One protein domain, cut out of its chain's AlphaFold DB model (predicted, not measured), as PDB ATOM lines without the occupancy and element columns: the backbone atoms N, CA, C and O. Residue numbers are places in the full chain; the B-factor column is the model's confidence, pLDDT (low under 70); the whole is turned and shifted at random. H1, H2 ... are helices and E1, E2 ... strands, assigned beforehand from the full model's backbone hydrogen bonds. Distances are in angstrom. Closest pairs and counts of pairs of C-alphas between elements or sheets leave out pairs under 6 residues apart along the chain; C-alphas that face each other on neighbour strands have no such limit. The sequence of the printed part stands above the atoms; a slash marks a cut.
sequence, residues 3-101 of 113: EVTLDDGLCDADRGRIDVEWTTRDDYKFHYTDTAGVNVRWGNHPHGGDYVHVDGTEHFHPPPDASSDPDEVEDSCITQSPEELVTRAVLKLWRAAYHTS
ATOM      1  N   GLU A   3      49.465  24.097 -27.277       98.00
ATOM      2  CA  GLU A   3      49.569  25.063 -28.375       98.00
ATOM      3  C   GLU A   3      50.741  24.682 -29.287       98.00
ATOM      4  O   GLU A   3      51.868  24.499 -28.821       98.00
ATOM      5  N   VAL A   4      50.482  24.575 -30.589       97.88
ATOM      6  CA  VAL A   4      51.497  24.327 -31.620       97.88
ATOM      7  C   VAL A   4      51.612  25.568 -32.492       97.88
ATOM      8  O   VAL A   4      50.710  25.870 -33.269       97.88
ATOM      9  N   THR A   5      52.718  26.297 -32.375       98.06
ATOM     10  CA  THR A   5      53.007  27.459 -33.225       98.06
ATOM     11  C   THR A   5      53.651  27.026 -34.535       98.06
ATOM     12  O   THR A   5      54.557  26.190 -34.531       98.06
ATOM     13  N   LEU A   6      53.218  27.622 -35.641       96.94
ATOM     14  CA  LEU A   6      53.717  27.366 -36.988       96.94
ATOM     15  C   LEU A   6      54.304  28.663 -37.539       96.94
ATOM     16  O   LEU A   6      53.628  29.687 -37.516       96.94
ATOM     17  N   ASP A   7      55.544  28.621 -38.027       96.44
ATOM     18  CA  ASP A   7      56.229  29.813 -38.552       96.44
ATOM     19  C   ASP A   7      55.590  30.379 -39.829       96.44
ATOM     20  O   ASP A   7      55.887  31.517 -40.162       96.44
ATOM     21  N   ASP A   8      54.691  29.625 -40.471       96.12
ATOM     22  CA  ASP A   8      53.823  30.085 -41.557       96.12
ATOM     23  C   ASP A   8      52.347  29.798 -41.229       96.12
ATOM     24  O   ASP A   8      52.025  28.879 -40.463       96.12
ATOM     25  N   GLY A   9      51.441  30.562 -41.840       97.00
ATOM     26  CA  GLY A   9      50.005  30.292 -41.875       97.00
ATOM     27  C   GLY A   9      49.530  29.775 -43.239       97.00
ATOM     28  O   GLY A   9      50.314  29.452 -44.129       97.00
ATOM     29  N   LEU A  10      48.215  29.648 -43.391       98.06
ATOM     30  CA  LEU A  10      47.559  29.283 -44.642       98.06
ATOM     31  C   LEU A  10      47.374  30.517 -45.530       98.06
ATOM     32  O   LEU A  10      47.132  31.620 -45.042       98.06
ATOM     33  N   CYS A  11      47.408  30.305 -46.847       97.06
ATOM     34  CA  CYS A  11      47.212  31.362 -47.842       97.06
ATOM     35  C   CYS A  11      48.178  32.540 -47.610       97.06
ATOM     36  O   CYS A  11      49.384  32.350 -47.721       97.06
ATOM     37  N   ASP A  12      47.658  33.729 -47.296       95.50
ATOM     38  CA  ASP A  12      48.445  34.955 -47.122       95.50
ATOM     39  C   ASP A  12      48.881  35.200 -45.662       95.50
ATOM     40  O   ASP A  12      49.386  36.274 -45.340       95.50
ATOM     41  N   ALA A  13      48.647  34.251 -44.748       97.88
ATOM     42  CA  ALA A  13      48.992  34.417 -43.341       97.88
ATOM     43  C   ALA A  13      50.476  34.113 -43.057       97.88
ATOM     44  O   ALA A  13      50.978  33.033 -43.356       97.88
ATOM     45  N   ASP A  14      51.147  35.043 -42.375       96.62
ATOM     46  CA  ASP A  14      52.564  34.950 -41.996       96.62
ATOM     47  C   ASP A  14      52.845  34.004 -40.816       96.62
ATOM     48  O   ASP A  14      53.998  33.702 -40.533       96.62
ATOM     49  N   ARG A  15      51.827  33.593 -40.050       97.94
ATOM     50  CA  ARG A  15      51.977  32.671 -38.912       97.94
ATOM     51  C   ARG A  15      50.654  32.002 -38.582       97.94
ATOM     52  O   ARG A  15      49.628  32.676 -38.545       97.94
ATOM     53  N   GLY A  16      50.706  30.722 -38.227       98.12
ATOM     54  CA  GLY A  16      49.572  29.967 -37.701       98.12
ATOM     55  C   GLY A  16      49.806  29.423 -36.288       98.12
ATOM     56  O   GLY A  16      50.932  29.342 -35.790       98.12
ATOM     57  N   ARG A  17      48.726  29.002 -35.639       98.38
ATOM     58  CA  ARG A  17      48.729  28.230 -34.395       98.38
ATOM     59  C   ARG A  17      47.653  27.156 -34.473       98.38
ATOM     60  O   ARG A  17      46.581  27.415 -35.004       98.38
ATOM     61  N   ILE A  18      47.931  25.974 -33.934       98.56
ATOM     62  CA  ILE A  18      46.929  24.931 -33.699       98.56
ATOM     63  C   ILE A  18      46.837  24.678 -32.195       98.56
ATOM     64  O   ILE A  18      47.810  24.243 -31.577       98.56
ATOM     65  N   ASP A  19      45.664  24.926 -31.625       98.56
ATOM     66  CA  ASP A  19      45.332  24.600 -30.243       98.56
ATOM     67  C   ASP A  19      44.697  23.211 -30.198       98.56
ATOM     68  O   ASP A  19      43.704  22.944 -30.877       98.56
ATOM     69  N   VAL A  20      45.285  22.317 -29.405       98.00
ATOM     70  CA  VAL A  20      44.873  20.917 -29.287       98.00
ATOM     71  C   VAL A  20      44.350  20.646 -27.883       98.00
ATOM     72  O   VAL A  20      45.039  20.858 -26.874       98.00
ATOM     73  N   GLU A  21      43.129  20.136 -27.807       96.94
ATOM     74  CA  GLU A  21      42.489  19.695 -26.575       96.94
ATOM     75  C   GLU A  21      41.935  18.283 -26.741       96.94
ATOM     76  O   GLU A  21      41.274  17.978 -27.729       96.94
ATOM     77  N   TRP A  22      42.193  17.458 -25.730       94.50
ATOM     78  CA  TRP A  22      41.620  16.131 -25.535       94.50
ATOM     79  C   TRP A  22      41.032  16.092 -24.128       94.50
ATOM     80  O   TRP A  22      41.634  16.637 -23.192       94.50
ATOM     81  N   THR A  23      39.866  15.479 -23.965       90.50
ATOM     82  CA  THR A  23      39.226  15.315 -22.655       90.50
ATOM     83  C   THR A  23      39.258  13.853 -22.223       90.50
ATOM     84  O   THR A  23      39.445  12.941 -23.020       90.50
ATOM     85  N   THR A  24      39.022  13.594 -20.937       89.19
ATOM     86  CA  THR A  24      38.861  12.222 -20.424       89.19
ATOM     87  C   THR A  24      37.508  11.598 -20.792       89.19
ATOM     88  O   THR A  24      37.110  10.609 -20.179       89.19
ATOM     89  N   ARG A  25      36.743  12.238 -21.680       87.44
ATOM     90  CA  ARG A  25      35.427  11.805 -22.161       87.44
ATOM     91  C   ARG A  25      35.425  11.625 -23.680       87.44
ATOM     92  O   ARG A  25      34.387  11.760 -24.309       87.44
ATOM     93  N   ASP A  26      36.601  11.375 -24.252       85.44
ATOM     94  CA  ASP A  26      36.795  11.142 -25.684       85.44
ATOM     95  C   ASP A  26      36.371  12.325 -26.585       85.44
ATOM     96  O   ASP A  26      36.237  12.169 -27.802       85.44
ATOM     97  N   ASP A  27      36.208  13.526 -26.010       91.94
ATOM     98  CA  ASP A  27      36.071  14.752 -26.793       91.94
ATOM     99  C   ASP A  27      37.450  15.198 -27.280       91.94
ATOM    100  O   ASP A  27      38.451  15.114 -26.552       91.94
ATOM    101  N   TYR A  28      37.484  15.773 -28.478       95.12
ATOM    102  CA  TYR A  28      38.669  16.464 -28.965       95.12
ATOM    103  C   TYR A  28      38.326  17.749 -29.691       95.12
ATOM    104  O   TYR A  28      37.237  17.918 -30.241       95.12
ATOM    105  N   LYS A  29      39.309  18.647 -29.731       96.19
ATOM    106  CA  LYS A  29      39.259  19.895 -30.482       96.19
ATOM    107  C   LYS A  29      40.644  20.232 -31.019       96.19
ATOM    108  O   LYS A  29      41.599  20.334 -30.253       96.19
ATOM    109  N   PHE A  30      40.718  20.466 -32.323       98.38
ATOM    110  CA  PHE A  30      41.853  21.084 -32.999       98.38
ATOM    111  C   PHE A  30      41.383  22.415 -33.564       98.38
ATOM    112  O   PHE A  30      40.576  22.431 -34.490       98.38
ATOM    113  N   HIS A  31      41.867  23.522 -33.013       98.69
ATOM    114  CA  HIS A  31      41.533  24.866 -33.475       98.69
ATOM    115  C   HIS A  31      42.757  25.492 -34.131       98.69
ATOM    116  O   HIS A  31      43.737  25.794 -33.461       98.69
ATOM    117  N   TYR A  32      42.705  25.667 -35.448       98.69
ATOM    118  CA  TYR A  32      43.680  26.463 -36.178       98.69
ATOM    119  C   TYR A  32      43.275  27.939 -36.150       98.69
ATOM    120  O   TYR A  32      42.111  28.255 -36.397       98.69
ATOM    121  N   THR A  33      44.233  28.829 -35.899       98.69
ATOM    122  CA  THR A  33      44.077  30.280 -36.034       98.69
ATOM    123  C   THR A  33      45.338  30.909 -36.627       98.69
ATOM    124  O   THR A  33      46.434  30.376 -36.433       98.69
ATOM    125  N   ASP A  34      45.223  32.027 -37.343       98.56
ATOM    126  CA  ASP A  34      46.376  32.686 -37.965       98.56
ATOM    127  C   ASP A  34      46.344  34.215 -37.955       98.56
ATOM    128  O   ASP A  34      45.400  34.860 -37.497       98.56
ATOM    129  N   THR A  35      47.430  34.815 -38.438       98.19
ATOM    130  CA  THR A  35      47.611  36.273 -38.482       98.19
ATOM    131  C   THR A  35      46.683  36.991 -39.457       98.19
ATOM    132  O   THR A  35      46.536  38.206 -39.338       98.19
ATOM    133  N   ALA A  36      46.054  36.278 -40.395       97.62
ATOM    134  CA  ALA A  36      45.001  36.831 -41.243       97.62
ATOM    135  C   ALA A  36      43.626  36.806 -40.546       97.62
ATOM    136  O   ALA A  36      42.646  37.302 -41.100       97.62
ATOM    137  N   GLY A  37      43.553  36.275 -39.319       97.56
ATOM    138  CA  GLY A  37      42.326  36.167 -38.537       97.56
ATOM    139  C   GLY A  37      41.458  34.975 -38.930       97.56
ATOM    140  O   GLY A  37      40.301  34.924 -38.522       97.56
ATOM    141  N   VAL A  38      41.990  34.024 -39.704       98.25
ATOM    142  CA  VAL A  38      41.253  32.825 -40.112       98.25
ATOM    143  C   VAL A  38      41.262  31.817 -38.978       98.25
ATOM    144  O   VAL A  38      42.304  31.524 -38.407       98.25
ATOM    145  N   ASN A  39      40.093  31.264 -38.679       98.50
ATOM    146  CA  ASN A  39      39.846  30.253 -37.670       98.50
ATOM    147  C   ASN A  39      39.189  29.035 -38.313       98.50
ATOM    148  O   ASN A  39      38.269  29.163 -39.114       98.50
ATOM    149  N   VAL A  40      39.654  27.845 -37.942       98.38
ATOM    150  CA  VAL A  40      39.122  26.559 -38.415       98.38
ATOM    151  C   VAL A  40      39.119  25.578 -37.257       98.38
ATOM    152  O   VAL A  40      40.067  25.572 -36.469       98.38
ATOM    153  N   ARG A  41      38.096  24.727 -37.143       98.19
ATOM    154  CA  ARG A  41      38.031  23.748 -36.051       98.19
ATOM    155  C   ARG A  41      37.633  22.361 -36.533       98.19
ATOM    156  O   ARG A  41      36.589  22.210 -37.149       98.19
ATOM    157  N   TRP A  42      38.412  21.349 -36.165       97.94
ATOM    158  CA  TRP A  42      37.955  19.956 -36.158       97.94
ATOM    159  C   TRP A  42      37.598  19.584 -34.724       97.94
ATOM    160  O   TRP A  42      38.368  19.877 -33.804       97.94
ATOM    161  N   GLY A  43      36.451  18.949 -34.524       94.94
ATOM    162  CA  GLY A  43      35.985  18.565 -33.199       94.94
ATOM    163  C   GLY A  43      35.289  17.214 -33.187       94.94
ATOM    164  O   GLY A  43      34.866  16.711 -34.224       94.94
ATOM    165  N   ASN A  44      35.166  16.648 -31.991       93.50
ATOM    166  CA  ASN A  44      34.319  15.500 -31.700       93.50
ATOM    167  C   ASN A  44      33.683  15.679 -30.322       93.50
ATOM    168  O   ASN A  44      34.396  15.971 -29.361       93.50
ATOM    169  N   HIS A  45      32.365  15.486 -30.235       88.56
ATOM    170  CA  HIS A  45      31.611  15.534 -28.978       88.56
ATOM    171  C   HIS A  45      30.701  14.299 -28.859       88.56
ATOM    172  O   HIS A  45      29.497  14.396 -29.099       88.56
ATOM    173  N   PRO A  46      31.229  13.123 -28.472       80.19
ATOM    174  CA  PRO A  46      30.469  11.867 -28.426       80.19
ATOM    175  C   PRO A  46      29.319  11.860 -27.408       80.19
ATOM    176  O   PRO A  46      28.515  10.927 -27.358       80.19
ATOM    177  N   HIS A  47      29.239  12.891 -26.570       74.94
ATOM    178  CA  HIS A  47      28.240  13.033 -25.516       74.94
ATOM    179  C   HIS A  47      27.315  14.244 -25.695       74.94
ATOM    180  O   HIS A  47      26.430  14.447 -24.861       74.94
ATOM    181  N   GLY A  48      27.511  15.039 -26.751       64.06
ATOM    182  CA  GLY A  48      26.707  16.219 -27.054       64.06
ATOM    183  C   GLY A  48      25.781  15.944 -28.231       64.06
ATOM    184  O   GLY A  48      26.243  15.760 -29.348       64.06
ATOM    185  N   GLY A  49      24.469  15.951 -27.998       61.91
ATOM    186  CA  GLY A  49      23.461  15.978 -29.070       61.91
ATOM    187  C   GLY A  49      23.243  17.387 -29.633       61.91
ATOM    188  O   GLY A  49      22.164  17.679 -30.141       61.91
ATOM    189  N   ASP A  50      24.227  18.268 -29.454       66.00
ATOM    190  CA  ASP A  50      24.100  19.708 -29.669       66.00
ATOM    191  C   ASP A  50      24.261  20.088 -31.149       66.00
ATOM    192  O   ASP A  50      23.814  21.157 -31.552       66.00
ATOM    193  N   TYR A  51      24.838  19.202 -31.969       69.88
ATOM    194  CA  TYR A  51      24.988  19.384 -33.412       69.88
ATOM    195  C   TYR A  51      23.981  18.504 -34.153       69.88
ATOM    196  O   TYR A  51      24.204  17.317 -34.372       69.88
ATOM    197  N   VAL A  52      22.838  19.085 -34.515       68.44
ATOM    198  CA  VAL A  52      21.726  18.361 -35.166       68.44
ATOM    199  C   VAL A  52      21.902  18.199 -36.680       68.44
ATOM    200  O   VAL A  52      21.120  17.491 -37.313       68.44
ATOM    201  N   HIS A  53      22.907  18.862 -37.256       76.31
ATOM    202  CA  HIS A  53      23.144  18.945 -38.699       76.31
ATOM    203  C   HIS A  53      24.302  18.078 -39.208       76.31
ATOM    204  O   HIS A  53      24.621  18.143 -40.392       76.31
ATOM    205  N   VAL A  54      24.892  17.258 -38.338       80.75
ATOM    206  CA  VAL A  54      25.967  16.319 -38.684       80.75
ATOM    207  C   VAL A  54      25.508  14.881 -38.469       80.75
ATOM    208  O   VAL A  54      24.724  14.594 -37.561       80.75
ATOM    209  N   ASP A  55      25.987  13.973 -39.314       81.44
ATOM    210  CA  ASP A  55      25.610  12.555 -39.301       81.44
ATOM    211  C   ASP A  55      26.241  11.791 -38.118       81.44
ATOM    212  O   ASP A  55      25.741  10.740 -37.703       81.44
ATOM    213  N   GLY A  56      27.351  12.306 -37.582       85.56
ATOM    214  CA  GLY A  56      28.137  11.710 -36.503       85.56
ATOM    215  C   GLY A  56      28.449  12.691 -35.375       85.56
ATOM    216  O   GLY A  56      27.790  13.711 -35.206       85.56
ATOM    217  N   THR A  57      29.457  12.373 -34.566       90.62
ATOM    218  CA  THR A  57      29.893  13.248 -33.465       90.62
ATOM    219  C   THR A  57      31.114  14.076 -33.860       90.62
ATOM    220  O   THR A  57      31.354  15.139 -33.281       90.62
ATOM    221  N   GLU A  58      31.856  13.623 -34.871       93.75
ATOM    222  CA  GLU A  58      32.930  14.345 -35.535       93.75
ATOM    223  C   GLU A  58      32.366  15.419 -36.472       93.75
ATOM    224  O   GLU A  58      31.560  15.146 -37.358       93.75
ATOM    225  N   HIS A  59      32.828  16.650 -36.312       95.56
ATOM    226  CA  HIS A  59      32.311  17.803 -37.041       95.56
ATOM    227  C   HIS A  59      33.432  18.797 -37.343       95.56
ATOM    228  O   HIS A  59      34.498  18.811 -36.711       95.56
ATOM    229  N   PHE A  60      33.190  19.624 -38.347       97.25
ATOM    230  CA  PHE A  60      34.108  20.622 -38.856       97.25
ATOM    231  C   PHE A  60      33.454  22.001 -38.806       97.25
ATOM    232  O   PHE A  60      32.327  22.183 -39.257       97.25
ATOM    233  N   HIS A  61      34.171  22.981 -38.268       97.38
ATOM    234  CA  HIS A  61      33.783  24.382 -38.339       97.38
ATOM    235  C   HIS A  61      34.621  25.052 -39.426       97.38
ATOM    236  O   HIS A  61      35.844  25.184 -39.248       97.38
ATOM    237  N   PRO A  62      33.994  25.457 -40.539       97.50
ATOM    238  CA  PRO A  62      34.711  26.005 -41.671       97.50
ATOM    239  C   PRO A  62      35.325  27.383 -41.368       97.50
ATOM    240  O   PRO A  62      34.881  28.096 -40.460       97.50
ATOM    241  N   PRO A  63      36.356  27.781 -42.137       97.56
ATOM    242  CA  PRO A  63      36.837  29.157 -42.136       97.56
ATOM    243  C   PRO A  63      35.773  30.128 -42.676       97.56
ATOM    244  O   PRO A  63      34.903  29.720 -43.445       97.56
ATOM    245  N   PRO A  64      35.878  31.431 -42.361       96.88
ATOM    246  CA  PRO A  64      36.996  32.055 -41.652       96.88
ATOM    247  C   PRO A  64      36.821  32.127 -40.134       96.88
ATOM    248  O   PRO A  64      37.782  32.457 -39.450       96.88
ATOM    249  N   ASP A  65      35.640  31.838 -39.598       96.88
ATOM    250  CA  ASP A  65      35.325  32.205 -38.213       96.88
ATOM    251  C   ASP A  65      35.324  31.021 -37.242       96.88
ATOM    252  O   ASP A  65      35.415  31.231 -36.032       96.88
ATOM    253  N   ALA A  66      35.244  29.782 -37.744       96.56
ATOM    254  CA  ALA A  66      34.990  28.592 -36.934       96.56
ATOM    255  C   ALA A  66      33.842  28.811 -35.925       96.56
ATOM    256  O   ALA A  66      34.005  28.609 -34.715       96.56
ATOM    257  N   SER A  67      32.697  29.279 -36.437       94.94
ATOM    258  CA  SER A  67      31.528  29.680 -35.649       94.94
ATOM    259  C   SER A  67      31.139  28.640 -34.604       94.94
ATOM    260  O   SER A  67      31.210  27.444 -34.851       94.94
ATOM    261  N   SER A  68      30.713  29.078 -33.419       89.94
ATOM    262  CA  SER A  68      30.192  28.161 -32.391       89.94
ATOM    263  C   SER A  68      28.695  27.875 -32.542       89.94
ATOM    264  O   SER A  68      28.146  27.166 -31.702       89.94
ATOM    265  N   ASP A  69      28.049  28.426 -33.571       90.88
ATOM    266  CA  ASP A  69      26.665  28.116 -33.913       90.88
ATOM    267  C   ASP A  69      26.556  26.647 -34.380       90.88
ATOM    268  O   ASP A  69      27.286  26.246 -35.293       90.88
ATOM    269  N   PRO A  70      25.701  25.815 -33.754       86.56
ATOM    270  CA  PRO A  70      25.517  24.422 -34.159       86.56
ATOM    271  C   PRO A  70      24.899  24.243 -35.551       86.56
ATOM    272  O   PRO A  70      24.977  23.137 -36.085       86.56
ATOM    273  N   ASP A  71      24.329  25.291 -36.149       88.94
ATOM    274  CA  ASP A  71      23.774  25.257 -37.507       88.94
ATOM    275  C   ASP A  71      24.818  25.614 -38.582       88.94
ATOM    276  O   ASP A  71      24.567  25.455 -39.777       88.94
ATOM    277  N   GLU A  72      26.013  26.058 -38.174       91.06
ATOM    278  CA  GLU A  72      27.107  26.486 -39.060       91.06
ATOM    279  C   GLU A  72      28.288  25.494 -39.074       91.06
ATOM    280  O   GLU A  72      29.432  25.867 -39.348       91.06
ATOM    281  N   VAL A  73      28.019  24.221 -38.770       93.38
ATOM    282  CA  VAL A  73      29.002  23.127 -38.832       93.38
ATOM    283  C   VAL A  73      28.763  22.204 -40.023       93.38
ATOM    284  O   VAL A  73      27.652  22.085 -40.535       93.38
ATOM    285  N   GLU A  74      29.816  21.507 -40.429       95.19
ATOM    286  CA  GLU A  74      29.800  20.481 -41.469       95.19
ATOM    287  C   GLU A  74      30.224  19.124 -40.894       95.19
ATOM    288  O   GLU A  74      30.908  19.056 -39.867       95.19
ATOM    289  N   ASP A  75      29.894  18.037 -41.593       95.69
ATOM    290  CA  ASP A  75      30.470  16.727 -41.289       95.69
ATOM    291  C   ASP A  75      31.993  16.770 -41.428       95.69
ATOM    292  O   ASP A  75      32.544  17.266 -42.414       95.69
ATOM    293  N   SER A  76      32.693  16.200 -40.450       96.94
ATOM    294  CA  SER A  76      34.138  16.031 -40.550       96.94
ATOM    295  C   SER A  76      34.482  14.933 -41.558       96.94
ATOM    296  O   SER A  76      34.005  13.802 -41.476       96.94
ATOM    297  N   CYS A  77      35.419  15.211 -42.467       97.88
ATOM    298  CA  CYS A  77      36.004  14.182 -43.330       97.88
ATOM    299  C   CYS A  77      36.941  13.211 -42.585       97.88
ATOM    300  O   CYS A  77      37.396  12.219 -43.167       97.88
ATOM    301  N   ILE A  78      37.258  13.506 -41.320       97.56
ATOM    302  CA  ILE A  78      37.994  12.644 -40.393       97.56
ATOM    303  C   ILE A  78      36.973  11.855 -39.576       97.56
ATOM    304  O   ILE A  78      36.207  12.453 -38.825       97.56
ATOM    305  N   THR A  79      37.024  10.528 -39.681       95.31
ATOM    306  CA  THR A  79      36.255   9.585 -38.847       95.31
ATOM    307  C   THR A  79      37.184   8.630 -38.086       95.31
ATOM    308  O   THR A  79      36.814   7.521 -37.706       95.31
ATOM    309  N   GLN A  80      38.443   9.042 -37.903       95.00
ATOM    310  CA  GLN A  80      39.394   8.366 -37.026       95.00
ATOM    311  C   GLN A  80      39.032   8.642 -35.567       95.00
ATOM    312  O   GLN A  80      38.637   9.751 -35.227       95.00
ATOM    313  N   SER A  81      39.261   7.664 -34.692       90.88
ATOM    314  CA  SER A  81      39.066   7.826 -33.243       90.88
ATOM    315  C   SER A  81      40.372   7.868 -32.435       90.88
ATOM    316  O   SER A  81      40.447   8.649 -31.491       90.88
ATOM    317  N   PRO A  82      41.424   7.077 -32.751       93.44
ATOM    318  CA  PRO A  82      42.670   7.133 -31.985       93.44
ATOM    319  C   PRO A  82      43.349   8.504 -32.084       93.44
ATOM    320  O   PRO A  82      43.522   9.020 -33.190       93.44
ATOM    321  N   GLU A  83      43.817   9.039 -30.951       94.00
ATOM    322  CA  GLU A  83      44.434  10.375 -30.857       94.00
ATOM    323  C   GLU A  83      45.549  10.590 -31.891       94.00
ATOM    324  O   GLU A  83      45.628  11.631 -32.548       94.00
ATOM    325  N   GLU A  84      46.391   9.571 -32.084       95.94
ATOM    326  CA  GLU A  84      47.493   9.596 -33.048       95.94
ATOM    327  C   GLU A  84      47.004   9.732 -34.496       95.94
ATOM    328  O   GLU A  84      47.611  10.460 -35.282       95.94
ATOM    329  N   LEU A  85      45.910   9.053 -34.855       97.62
ATOM    330  CA  LEU A  85      45.350   9.079 -36.208       97.62
ATOM    331  C   LEU A  85      44.595  10.381 -36.471       97.62
ATOM    332  O   LEU A  85      44.779  10.986 -37.521       97.62
ATOM    333  N   VAL A  86      43.819  10.875 -35.504       97.31
ATOM    334  CA  VAL A  86      43.160  12.187 -35.618       97.31
ATOM    335  C   VAL A  86      44.202  13.296 -35.772       97.31
ATOM    336  O   VAL A  86      44.094  14.138 -36.664       97.31
ATOM    337  N   THR A  87      45.264  13.268 -34.963       97.62
ATOM    338  CA  THR A  87      46.349  14.257 -35.044       97.62
ATOM    339  C   THR A  87      47.013  14.244 -36.419       97.62
ATOM    340  O   THR A  87      47.212  15.291 -37.038       97.62
ATOM    341  N   ARG A  88      47.353  13.060 -36.935       98.38
ATOM    342  CA  ARG A  88      47.954  12.912 -38.265       98.38
ATOM    343  C   ARG A  88      47.011  13.366 -39.380       98.38
ATOM    344  O   ARG A  88      47.471  14.051 -40.297       98.38
ATOM    345  N   ALA A  89      45.721  13.065 -39.260       98.62
ATOM    346  CA  ALA A  89      44.688  13.473 -40.198       98.62
ATOM    347  C   ALA A  89      44.603  15.004 -40.298       98.62
ATOM    348  O   ALA A  89      44.723  15.552 -41.396       98.62
ATOM    349  N   VAL A  90      44.509  15.696 -39.156       98.50
ATOM    350  CA  VAL A  90      44.498  17.167 -39.077       98.50
ATOM    351  C   VAL A  90      45.759  17.760 -39.706       98.50
ATOM    352  O   VAL A  90      45.671  18.611 -40.591       98.50
ATOM    353  N   LEU A  91      46.945  17.276 -39.320       98.06
ATOM    354  CA  LEU A  91      48.214  17.783 -39.857       98.06
ATOM    355  C   LEU A  91      48.348  17.546 -41.367       98.06
ATOM    356  O   LEU A  91      48.906  18.379 -42.082       98.06
ATOM    357  N   LYS A  92      47.837  16.421 -41.873       98.50
ATOM    358  CA  LYS A  92      47.834  16.107 -43.304       98.50
ATOM    359  C   LYS A  92      46.927  17.056 -44.085       98.50
ATOM    360  O   LYS A  92      47.355  17.546 -45.130       98.50
ATOM    361  N   LEU A  93      45.713  17.311 -43.598       98.75
ATOM    362  CA  LEU A  93      44.756  18.222 -44.235       98.75
ATOM    363  C   LEU A  93      45.263  19.666 -44.194       98.75
ATOM    364  O   LEU A  93      45.281  20.330 -45.229       98.75
ATOM    365  N   TRP A  94      45.790  20.110 -43.049       98.50
ATOM    366  CA  TRP A  94      46.427  21.422 -42.916       98.50
ATOM    367  C   TRP A  94      47.583  21.588 -43.905       98.50
ATOM    368  O   TRP A  94      47.654  22.569 -44.641       98.50
ATOM    369  N   ARG A  95      48.465  20.587 -44.000       98.06
ATOM    370  CA  ARG A  95      49.591  20.623 -44.938       98.06
ATOM    371  C   ARG A  95      49.123  20.634 -46.392       98.06
ATOM    372  O   ARG A  95      49.732  21.318 -47.208       98.06
ATOM    373  N   ALA A  96      48.068  19.898 -46.735       98.50
ATOM    374  CA  ALA A  96      47.486  19.948 -48.075       98.50
ATOM    375  C   ALA A  96      46.957  21.354 -48.395       98.50
ATOM    376  O   ALA A  96      47.305  21.905 -49.437       98.50
ATOM    377  N   ALA A  97      46.202  21.958 -47.474       98.44
ATOM    378  CA  ALA A  97      45.698  23.321 -47.597       98.44
ATOM    379  C   ALA A  97      46.839  24.328 -47.816       98.44
ATOM    380  O   ALA A  97      46.811  25.083 -48.789       98.44
ATOM    381  N   TYR A  98      47.891  24.238 -46.997       98.19
ATOM    382  CA  TYR A  98      49.101  25.054 -47.104       98.19
ATOM    383  C   TYR A  98      49.742  24.967 -48.498       98.19
ATOM    384  O   TYR A  98      49.913  25.984 -49.164       98.19
ATOM    385  N   HIS A  99      50.029  23.754 -48.993       98.31
ATOM    386  CA  HIS A  99      50.691  23.569 -50.299       98.31
ATOM    387  C   HIS A  99      49.826  23.974 -51.494       98.31
ATOM    388  O   HIS A  99      50.356  24.255 -52.565       98.31
ATOM    389  N   THR A 100      48.502  23.975 -51.338       98.19
ATOM    390  CA  THR A 100      47.571  24.394 -52.398       98.19
ATOM    391  C   THR A 100      47.162  25.861 -52.318       98.19
ATOM    392  O   THR A 100      46.427  26.310 -53.195       98.19
ATOM    393  N   SER A 101      47.595  26.590 -51.282       97.56
ATOM    394  CA  SER A 101      47.132  27.952 -50.983       97.56
ATOM    395  C   SER A 101      45.598  28.057 -51.023       97.56
ATOM    396  O   SER A 101      45.029  28.939 -51.663       97.56
TER     397      SER A 101
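Overview. This is residues 3 to 101 of the 113 residues of an uncharacterized protein of Haloarculaceae archaeon HSR12-2 (UniProt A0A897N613). A twisted sheet of five strands, side by side in chain order, has one long helix, H1, packed over one face and running along the strands. Long loops gather at the E5 edge, where residues 74 to 75 pair with residues 59 to 60 of E5. The printed part has 99 residues, with E1, E2, E3, E4, E5 and H1 in that order, and the sheet is antiparallel throughout. The class is mixed, helices and strands, with under half of the residues in named elements. The whole is compact, with a radius of gyration of the C-alphas of 13.2 A and spans of 37 by 28 by 21 A.

Along the chain. The sheet holds E1, residues 3 to 6, from C-alpha 3 at (49.569, 25.063, -28.375); E2, residues 16 to 22, 20.1 A long; E3, residues 28 to 34, also 20.1 A; E4, residues 39 to 44, 16.8 A; and E5, residues 58 to 61. H1, residues 83 to 100, is 25.9 A long and ends with C-alpha 100 at (47.571, 24.394, -52.398).

Arrangement. The strands form a meander, each the antiparallel neighbour of the one before. Within hydrogen-bond range are N 4 and O 18 across E1 and E2, at 2.9 A, N 19 and O 31 across E2 and E3, at 2.8 A, N 30 and O 42 across E3 and E4, at 2.8 A, and N 61 and O 41 across E4 and E5, at 2.8 A. H1 is on the sheet at a height of 10.7 A, in two layers, helix over sheet. It lies over E3 and only just over E2, on which 3 of its C-alphas fall, and runs along the strands, at 22 degrees to E3 on the local plane. The closest C-alphas of E3 and H1, Phe 30 and Val 90, are 7.7 A apart. In H1 every O i to N i+4 pair is within hydrogen-bond range.

Size, cuts and confidence. The C-alphas farthest apart, of Asp 14 and Gly 49, are 37.1 A apart. The printed part has no cut. The links E4 to E5 and E5 to H1 are long. The mean pLDDT of the printed part is 93.5, and residues 48 to 52 are under 70.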